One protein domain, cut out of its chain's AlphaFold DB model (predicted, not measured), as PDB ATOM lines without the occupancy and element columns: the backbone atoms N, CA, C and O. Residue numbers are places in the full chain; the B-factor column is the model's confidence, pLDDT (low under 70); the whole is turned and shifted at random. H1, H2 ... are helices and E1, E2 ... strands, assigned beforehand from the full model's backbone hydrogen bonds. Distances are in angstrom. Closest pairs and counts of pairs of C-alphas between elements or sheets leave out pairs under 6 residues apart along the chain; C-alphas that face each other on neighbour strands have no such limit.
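This is residues 7 to 77 of the 77 residues of an uncharacterized protein of Pedobacter sp. PAMC26386 (UniProt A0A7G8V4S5). A long two-stranded hairpin, E1 and E2, and a long helix, H1, make a narrow V, meeting near the end of E2 and the beginning of H1. Of the unnamed stretch of residues 7 to 27, the later part, with residues 18 to 25, runs along the hairpin on the side away from H1, while its first residues, 7 to 11, lie out beyond the turn between E1 and E2; the C-alphas of the stretch lie 11 to 30 A from the mean of all C-alphas. The printed part has 71 residues, in the order E1, E2, H1; the sheet E1 - E2 is antiparallel and the class mixed, helices and strands. The whole is loose, radius of gyration of the C-alphas 16.0 A, and flat, spanning 42 by 39 by 20 A.

E1, residues 28 to 35, begins at C-alpha (188.387, 100.765, 128.911); E2 is residues 38 to 45; each is 23.3 A long. H1, residues 52 to 75, is 34.8 A long and ends at C-alpha (165.360, 110.327, 150.512).

E1 and E2 form a hairpin with a tight link, their directions at 164 degrees; N 31 and O 42 are within hydrogen-bond range at 2.8 A. The closest C-alphas of E2 and H1, Ile 45 and Ala 55, are 7.1 A apart. E1 and H1 are apart. In H1 every O i to N i+4 pair is within hydrogen-bond range.

The farthest C-alphas, Gln 8 and Phe 49, are 45.4 A apart. Residues 60 to 77 stand free. The printed part has no cut. pLDDT is under 70 at residues 17 to 26 and 74 to 77.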
ATOM      1  N   TYR A   7     179.952 134.278 127.010       92.69
ATOM      2  CA  TYR A   7     180.744 135.194 126.206       92.69
ATOM      3  C   TYR A   7     179.799 136.109 125.422       92.69
ATOM      4  O   TYR A   7     178.587 135.909 125.407       92.69
ATOM      5  N   GLN A   8     180.340 137.142 124.774       93.94
ATOM      6  CA  GLN A   8     179.521 138.172 124.116       93.94
ATOM      7  C   GLN A   8     178.554 137.614 123.062       93.94
ATOM      8  O   GLN A   8     177.491 138.187 122.851       93.94
ATOM      9  N   THR A   9     178.916 136.515 122.400       96.06
ATOM     10  CA  THR A   9     178.168 135.964 121.260       96.06
ATOM     11  C   THR A   9     177.795 134.492 121.412       96.06
ATOM     12  O   THR A   9     177.100 133.966 120.547       96.06
ATOM     13  N   PHE A  10     178.249 133.816 122.471       94.50
ATOM     14  CA  PHE A  10     177.984 132.395 122.690       94.50
ATOM     15  C   PHE A  10     178.021 132.037 124.177       94.50
ATOM     16  O   PHE A  10     178.618 132.745 124.992       94.50
ATOM     17  N   GLU A  11     177.414 130.906 124.512       92.88
ATOM     18  CA  GLU A  11     177.531 130.270 125.819       92.88
ATOM     19  C   GLU A  11     178.250 128.926 125.700       92.88
ATOM     20  O   GLU A  11     178.185 128.253 124.671       92.88
ATOM     21  N   ILE A  12     178.974 128.553 126.752       87.94
ATOM     22  CA  ILE A  12     179.528 127.212 126.898       87.94
ATOM     23  C   ILE A  12     178.471 126.368 127.606       87.94
ATOM     24  O   ILE A  12     178.113 126.629 128.758       87.94
ATOM     25  N   GLU A  13     177.978 125.355 126.906       82.56
ATOM     26  CA  GLU A  13     177.032 124.379 127.448       82.56
ATOM     27  C   GLU A  13     177.770 123.321 128.276       82.56
ATOM     28  O   GLU A  13     177.533 123.196 129.476       82.56
ATOM     29  N   THR A  14     178.755 122.663 127.661       79.38
ATOM     30  CA  THR A  14     179.500 121.542 128.245       79.38
ATOM     31  C   THR A  14     180.992 121.690 127.974       79.38
ATOM     32  O   THR A  14     181.413 122.165 126.918       79.38
ATOM     33  N   ILE A  15     181.816 121.250 128.926       80.00
ATOM     34  CA  ILE A  15     183.262 121.116 128.742       80.00
ATOM     35  C   ILE A  15     183.591 119.635 128.733       80.00
ATOM     36  O   ILE A  15     183.466 118.962 129.753       80.00
ATOM     37  N   TYR A  16     184.079 119.138 127.608       72.88
ATOM     38  CA  TYR A  16     184.745 117.846 127.577       72.88
ATOM     39  C   TYR A  16     186.201 118.073 127.972       72.88
ATOM     40  O   TYR A  16     186.881 118.905 127.375       72.88
ATOM     41  N   ALA A  17     186.691 117.343 128.970       62.72
ATOM     42  CA  ALA A  17     188.115 117.280 129.275       62.72
ATOM     43  C   ALA A  17     188.684 115.988 128.668       62.72
ATOM     44  O   ALA A  17     188.843 115.000 129.387       62.72
ATOM     45  N   PRO A  18     188.941 115.919 127.346       63.31
ATOM     46  CA  PRO A  18     189.531 114.726 126.779       63.31
ATOM     47  C   PRO A  18     191.000 114.691 127.189       63.31
ATOM     48  O   PRO A  18     191.846 115.387 126.638       63.31
ATOM     49  N   SER A  19     191.315 113.856 128.169       50.12
ATOM     50  CA  SER A  19     192.675 113.377 128.356       50.12
ATOM     51  C   SER A  19     192.625 111.905 128.712       50.12
ATOM     52  O   SER A  19     192.594 111.532 129.881       50.12
ATOM     53  N   VAL A  20     192.665 111.066 127.679       49.66
ATOM     54  CA  VAL A  20     193.136 109.688 127.807       49.66
ATOM     55  C   VAL A  20     194.380 109.565 126.937       49.66
ATOM     56  O   VAL A  20     194.308 109.313 125.740       49.66
ATOM     57  N   ILE A  21     195.539 109.767 127.558       49.84
ATOM     58  CA  ILE A  21     196.787 109.151 127.111       49.84
ATOM     59  C   ILE A  21     197.034 108.030 128.115       49.84
ATOM     60  O   ILE A  21     197.633 108.232 129.167       49.84
ATOM     61  N   GLY A  22     196.464 106.861 127.834       49.41
ATOM     62  CA  GLY A  22     196.857 105.633 128.512       49.41
ATOM     63  C   GLY A  22     198.110 105.079 127.837       49.41
ATOM     64  O   GLY A  22     198.207 105.156 126.608       49.41
ATOM     65  N   PRO A  23     199.068 104.510 128.589       45.19
ATOM     66  CA  PRO A  23     200.121 103.726 127.964       45.19
ATOM     67  C   PRO A  23     199.431 102.584 127.211       45.19
ATOM     68  O   PRO A  23     198.381 102.114 127.648       45.19
ATOM     69  N   LEU A  24     199.981 102.185 126.068       53.19
ATOM     70  CA  LEU A  24     199.670 100.944 125.351       53.19
ATOM     71  C   LEU A  24     199.053  99.877 126.293       53.19
ATOM     72  O   LEU A  24     199.799  99.231 127.026       53.19
ATOM     73  N   GLY A  25     197.717  99.733 126.343       54.84
ATOM     74  CA  GLY A  25     197.070  98.725 127.203       54.84
ATOM     75  C   GLY A  25     195.765  99.079 127.932       54.84
ATOM     76  O   GLY A  25     195.087  98.151 128.363       54.84
ATOM     77  N   ASN A  26     195.351 100.346 128.062       60.78
ATOM     78  CA  ASN A  26     194.036 100.652 128.662       60.78
ATOM     79  C   ASN A  26     192.914 100.540 127.620       60.78
ATOM     80  O   ASN A  26     192.754 101.410 126.769       60.78
ATOM     81  N   THR A  27     192.138  99.460 127.693       71.25
ATOM     82  CA  THR A  27     191.085  99.110 126.723       71.25
ATOM     83  C   THR A  27     189.704  99.623 127.118       71.25
ATOM     84  O   THR A  27     188.791  99.576 126.299       71.25
ATOM     85  N   THR A  28     189.588 100.157 128.336       79.69
ATOM     86  CA  THR A  28     188.387 100.765 128.911       79.69
ATOM     87  C   THR A  28     188.778 102.035 129.664       79.69
ATOM     88  O   THR A  28     189.753 102.048 130.414       79.69
ATOM     89  N   SER A  29     188.035 103.122 129.474       80.94
ATOM     90  CA  SER A  29     188.219 104.396 130.177       80.94
ATOM     91  C   SER A  29     186.868 105.026 130.495       80.94
ATOM     92  O   SER A  29     186.009 105.113 129.621       80.94
ATOM     93  N   LEU A  30     186.693 105.489 131.733       81.44
ATOM     94  CA  LEU A  30     185.573 106.335 132.142       81.44
ATOM     95  C   LEU A  30     186.096 107.756 132.341       81.44
ATOM     96  O   LEU A  30     186.997 107.990 133.144       81.44
ATOM     97  N   ILE A  31     185.529 108.692 131.597       81.38
ATOM     98  CA  ILE A  31     185.844 110.112 131.650       81.38
ATOM     99  C   ILE A  31     184.686 110.794 132.360       81.38
ATOM    100  O   ILE A  31     183.528 110.583 131.993       81.38
ATOM    101  N   THR A  32     184.996 111.613 133.357       81.06
ATOM    102  CA  THR A  32     184.012 112.447 134.042       81.06
ATOM    103  C   THR A  32     184.382 113.907 133.864       81.06
ATOM    104  O   THR A  32     185.548 114.294 133.969       81.06
ATOM    105  N   SER A  33     183.385 114.725 133.558       82.00
ATOM    106  CA  SER A  33     183.526 116.172 133.535       82.00
ATOM    107  C   SER A  33     182.433 116.787 134.380       82.00
ATOM    108  O   SER A  33     181.338 116.246 134.496       82.00
ATOM    109  N   THR A  34     182.729 117.911 135.016       84.44
ATOM    110  CA  THR A  34     181.723 118.662 135.757       84.44
ATOM    111  C   THR A  34     181.821 120.117 135.365       84.44
ATOM    112  O   THR A  34     182.854 120.761 135.562       84.44
ATOM    113  N   TYR A  35     180.727 120.640 134.825       86.38
ATOM    114  CA  TYR A  35     180.619 122.026 134.423       86.38
ATOM    115  C   TYR A  35     179.242 122.572 134.793       86.38
ATOM    116  O   TYR A  35     178.228 121.913 134.607       86.38
ATOM    117  N   ARG A  36     179.203 123.773 135.385       85.00
ATOM    118  CA  ARG A  36     177.956 124.431 135.833       85.00
ATOM    119  C   ARG A  36     177.072 123.571 136.754       85.00
ATOM    120  O   ARG A  36     175.852 123.671 136.717       85.00
ATOM    121  N   GLY A  37     177.685 122.735 137.593       82.00
ATOM    122  CA  GLY A  37     176.952 121.833 138.492       82.00
ATOM    123  C   GLY A  37     176.290 120.644 137.788       82.00
ATOM    124  O   GLY A  37     175.610 119.866 138.447       82.00
ATOM    125  N   GLN A  38     176.508 120.482 136.481       82.56
ATOM    126  CA  GLN A  38     176.149 119.288 135.728       82.56
ATOM    127  C   GLN A  38     177.385 118.403 135.590       82.56
ATOM    128  O   GLN A  38     178.481 118.893 135.308       82.56
ATOM    129  N   MET A  39     177.214 117.111 135.857       83.56
ATOM    130  CA  MET A  39     178.258 116.110 135.687       83.56
ATOM    131  C   MET A  39     177.927 115.247 134.477       83.56
ATOM    132  O   MET A  39     176.860 114.642 134.425       83.56
ATOM    133  N   ASP A  40     178.874 115.167 133.551       83.75
ATOM    134  CA  ASP A  40     178.805 114.340 132.355       83.75
ATOM    135  C   ASP A  40     179.785 113.174 132.461       83.75
ATOM    136  O   ASP A  40     180.893 113.305 132.994       83.75
ATOM    137  N   PHE A  41     179.385 112.033 131.902       82.31
ATOM    138  CA  PHE A  41     180.179 110.811 131.862       82.31
ATOM    139  C   PHE A  41     180.354 110.363 130.413       82.31
ATOM    140  O   PHE A  41     179.429 110.423 129.606       82.31
ATOM    141  N   SER A  42     181.538 109.874 130.068       85.00
ATOM    142  CA  SER A  42     181.795 109.239 128.777       85.00
ATOM    143  C   SER A  42     182.624 107.990 128.988       85.00
ATOM    144  O   SER A  42     183.671 108.036 129.631       85.00
ATOM    145  N   MET A  43     182.155 106.871 128.449       81.94
ATOM    146  CA  MET A  43     182.868 105.605 128.522       81.94
ATOM    147  C   MET A  43     183.433 105.269 127.147       81.94
ATOM    148  O   MET A  43     182.711 105.268 126.155       81.94
ATOM    149  N   VAL A  44     184.732 105.003 127.096       86.31
ATOM    150  CA  VAL A  44     185.441 104.605 125.880       86.31
ATOM    151  C   VAL A  44     185.941 103.189 126.096       86.31
ATOM    152  O   VAL A  44     186.758 102.960 126.986       86.31
ATOM    153  N   ILE A  45     185.434 102.244 125.306       85.69
ATOM    154  CA  ILE A  45     185.817 100.835 125.376       85.69
ATOM    155  C   ILE A  45     186.224 100.350 123.986       85.69
ATOM    156  O   ILE A  45     185.614 100.718 122.984       85.69
ATOM    157  N   SER A  46     187.263  99.525 123.924       86.50
ATOM    158  CA  SER A  46     187.676  98.845 122.701       86.50
ATOM    159  C   SER A  46     186.806  97.615 122.439       86.50
ATOM    160  O   SER A  46     186.809  96.676 123.237       86.50
ATOM    161  N   GLU A  47     186.139  97.581 121.282       85.44
ATOM    162  CA  GLU A  47     185.343  96.437 120.798       85.44
ATOM    163  C   GLU A  47     186.154  95.129 120.769       85.44
ATOM    164  O   GLU A  47     185.634  94.051 121.031       85.44
ATOM    165  N   GLY A  48     187.465  95.220 120.510       85.94
ATOM    166  CA  GLY A  48     188.362  94.060 120.512       85.94
ATOM    167  C   GLY A  48     188.553  93.410 121.888       85.94
ATOM    168  O   GLY A  48     189.140  92.334 121.966       85.94
ATOM    169  N   PHE A  49     188.086  94.058 122.960       85.19
ATOM    170  CA  PHE A  49     188.169  93.569 124.338       85.19
ATOM    171  C   PHE A  49     186.795  93.369 124.974       85.19
ATOM    172  O   PHE A  49     186.622  92.411 125.721       85.19
ATOM    173  N   VAL A  50     185.837  94.252 124.690       88.69
ATOM    174  CA  VAL A  50     184.454  94.137 125.162       88.69
ATOM    175  C   VAL A  50     183.531  94.358 123.964       88.69
ATOM    176  O   VAL A  50     183.505  95.472 123.435       88.69
ATOM    177  N   PRO A  51     182.774  93.337 123.527       93.62
ATOM    178  CA  PRO A  51     181.804  93.485 122.449       93.62
ATOM    179  C   PRO A  51     180.784  94.580 122.754       93.62
ATOM    180  O   PRO A  51     180.408  94.776 123.913       93.62
ATOM    181  N   TYR A  52     180.263  95.238 121.718       91.31
ATOM    182  CA  TYR A  52     179.298  96.327 121.875       91.31
ATOM    183  C   TYR A  52     178.122  95.984 122.805       91.31
ATOM    184  O   TYR A  52     177.764  96.782 123.668       91.31
ATOM    185  N   ALA A  53     177.552  94.781 122.682       95.12
ATOM    186  CA  ALA A  53     176.429  94.350 123.516       95.12
ATOM    187  C   ALA A  53     176.783  94.304 125.015       95.12
ATOM    188  O   ALA A  53     175.975  94.687 125.860       95.12
ATOM    189  N   GLU A  54     178.000  93.875 125.351       94.38
ATOM    190  CA  GLU A  54     178.491  93.863 126.732       94.38
ATOM    191  C   GLU A  54     178.820  95.281 127.213       94.38
ATOM    192  O   GLU A  54     178.479  95.644 128.337       94.38
ATOM    193  N   ALA A  55     179.409  96.116 126.351       91.50
ATOM    194  CA  ALA A  55     179.666  97.523 126.650       91.50
ATOM    195  C   ALA A  55     178.362  98.291 126.939       91.50
ATOM    196  O   ALA A  55     178.299  99.076 127.888       91.50
ATOM    197  N   GLN A  56     177.299  98.016 126.177       93.12
ATOM    198  CA  GLN A  56     175.972  98.581 126.407       93.12
ATOM    199  C   GLN A  56     175.378  98.095 127.737       93.12
ATOM    200  O   GLN A  56     174.901  98.908 128.528       93.12
ATOM    201  N   ALA A  57     175.476  96.798 128.045       95.62
ATOM    202  CA  ALA A  57     175.013  96.268 129.329       95.62
ATOM    203  C   ALA A  57     175.751  96.905 130.526       95.62
ATOM    204  O   ALA A  57     175.144  97.195 131.559       95.62
ATOM    205  N   ILE A  58     177.056  97.176 130.384       92.12
ATOM    206  CA  ILE A  58     177.851  97.901 131.387       92.12
ATOM    207  C   ILE A  58     177.335  99.335 131.556       92.12
ATOM    208  O   ILE A  58     177.147  99.779 132.691       92.12
ATOM    209  N   GLN A  59     177.079 100.049 130.454       90.00
ATOM    210  CA  GLN A  59     176.515 101.400 130.490       90.00
ATOM    211  C   GLN A  59     175.170 101.420 131.232       90.00
ATOM    212  O   GLN A  59     174.977 102.231 132.139       90.00
ATOM    213  N   GLU A  60     174.254 100.515 130.883       94.62
ATOM    214  CA  GLU A  60     172.930 100.412 131.503       94.62
ATOM    215  C   GLU A  60     173.038 100.126 133.006       94.62
ATOM    216  O   GLU A  60     172.408 100.801 133.828       94.62
ATOM    217  N   ARG A  61     173.904  99.177 133.392       95.06
ATOM    218  CA  ARG A  61     174.134  98.842 134.801       95.06
ATOM    219  C   ARG A  61     174.720 100.016 135.579       95.06
ATOM    220  O   ARG A  61     174.293 100.261 136.707       95.06
ATOM    221  N   MET A  62     175.672 100.736 134.993       90.62
ATOM    222  CA  MET A  62     176.270 101.923 135.602       90.62
ATOM    223  C   MET A  62     175.208 102.994 135.871       90.62
ATOM    224  O   MET A  62     175.135 103.510 136.985       90.62
ATOM    225  N   MET A  63     174.347 103.282 134.891       90.62
ATOM    226  CA  MET A  63     173.268 104.261 135.053       90.62
ATOM    227  C   MET A  63     172.259 103.841 136.127       90.62
ATOM    228  O   MET A  63     171.831 104.686 136.912       90.62
ATOM    229  N   SER A  64     171.921 102.549 136.218       95.31
ATOM    230  CA  SER A  64     171.073 102.023 137.301       95.31
ATOM    231  C   SER A  64     171.674 102.325 138.673       95.31
ATOM    232  O   SER A  64     171.005 102.914 139.517       95.31
ATOM    233  N   ILE A  65     172.958 102.001 138.866       93.56
ATOM    234  CA  ILE A  65     173.659 102.224 140.138       93.56
ATOM    235  C   ILE A  65     173.665 103.714 140.497       93.56
ATOM    236  O   ILE A  65     173.365 104.064 141.635       93.56
ATOM    237  N   ILE A  66     173.975 104.596 139.542       88.75
ATOM    238  CA  ILE A  66     173.986 106.048 139.778       88.75
ATOM    239  C   ILE A  66     172.601 106.527 140.227       88.75
ATOM    240  O   ILE A  66     172.490 107.217 141.241       88.75
ATOM    241  N   ASN A  67     171.542 106.122 139.526       91.38
ATOM    242  CA  ASN A  67     170.174 106.522 139.856       91.38
ATOM    243  C   ASN A  67     169.722 105.993 141.225       91.38
ATOM    244  O   ASN A  67     169.088 106.726 141.982       91.38
ATOM    245  N   GLU A  68     170.073 104.751 141.566       94.69
ATOM    246  CA  GLU A  68     169.792 104.163 142.881       94.69
ATOM    247  C   GLU A  68     170.472 104.959 144.006       94.69
ATOM    248  O   GLU A  68     169.830 105.292 145.003       94.69
ATOM    249  N   GLN A  69     171.749 105.319 143.838       90.12
ATOM    250  CA  GLN A  69     172.485 106.103 144.837       90.12
ATOM    251  C   GLN A  69     171.928 107.521 144.995       90.12
ATOM    252  O   GLN A  69     171.794 108.004 146.121       90.12
ATOM    253  N   LEU A  70     171.548 108.171 143.890       87.94
ATOM    254  CA  LEU A  70     170.896 109.480 143.932       87.94
ATOM    255  C   LEU A  70     169.558 109.400 144.674       87.94
ATOM    256  O   LEU A  70     169.300 110.216 145.557       87.94
ATOM    257  N   ALA A  71     168.729 108.395 144.382       90.56
ATOM    258  CA  ALA A  71     167.449 108.211 145.064       90.56
ATOM    259  C   ALA A  71     167.619 108.040 146.585       90.56
ATOM    260  O   ALA A  71     166.850 108.617 147.352       90.56
ATOM    261  N   ILE A  72     168.648 107.309 147.027       87.38
ATOM    262  CA  ILE A  72     168.975 107.148 148.452       87.38
ATOM    263  C   ILE A  72     169.389 108.489 149.077       87.38
ATOM    264  O   ILE A  72     168.869 108.858 150.133       87.38
ATOM    265  N   GLN A  73     170.290 109.235 148.428       74.94
ATOM    266  CA  GLN A  73     170.742 110.544 148.916       74.94
ATOM    267  C   GLN A  73     169.604 111.568 149.022       74.94
ATOM    268  O   GLN A  73     169.572 112.338 149.977       74.94
ATOM    269  N   PHE A  74     168.648 111.565 148.089       69.44
ATOM    270  CA  PHE A  74     167.511 112.492 148.121       69.44
ATOM    271  C   PHE A  74     166.364 112.053 149.046       69.44
ATOM    272  O   PHE A  74     165.529 112.882 149.389       69.44
ATOM    273  N   GLN A  75     166.308 110.789 149.479       62.03
ATOM    274  CA  GLN A  75     165.360 110.327 150.512       62.03
ATOM    275  C   GLN A  75     165.837 110.603 151.944       62.03
ATOM    276  O   GLN A  75     165.047 110.520 152.882       62.03
ATOM    277  N   THR A  76     167.125 110.896 152.123       55.09
ATOM    278  CA  THR A  76     167.747 111.167 153.429       55.09
ATOM    279  C   THR A  76     167.960 112.660 153.705       55.09
ATOM    280  O   THR A  76     168.572 113.001 154.718       55.09
ATOM    281  N   ALA A  77     167.437 113.534 152.836       49.88
ATOM    282  CA  ALA A  77     167.543 114.993 152.900       49.88
ATOM    283  C   ALA A  77     166.240 115.664 153.360       49.88
ATOM    284  O   ALA A  77     165.151 115.173 152.985       49.88
TER     285      ALA A  77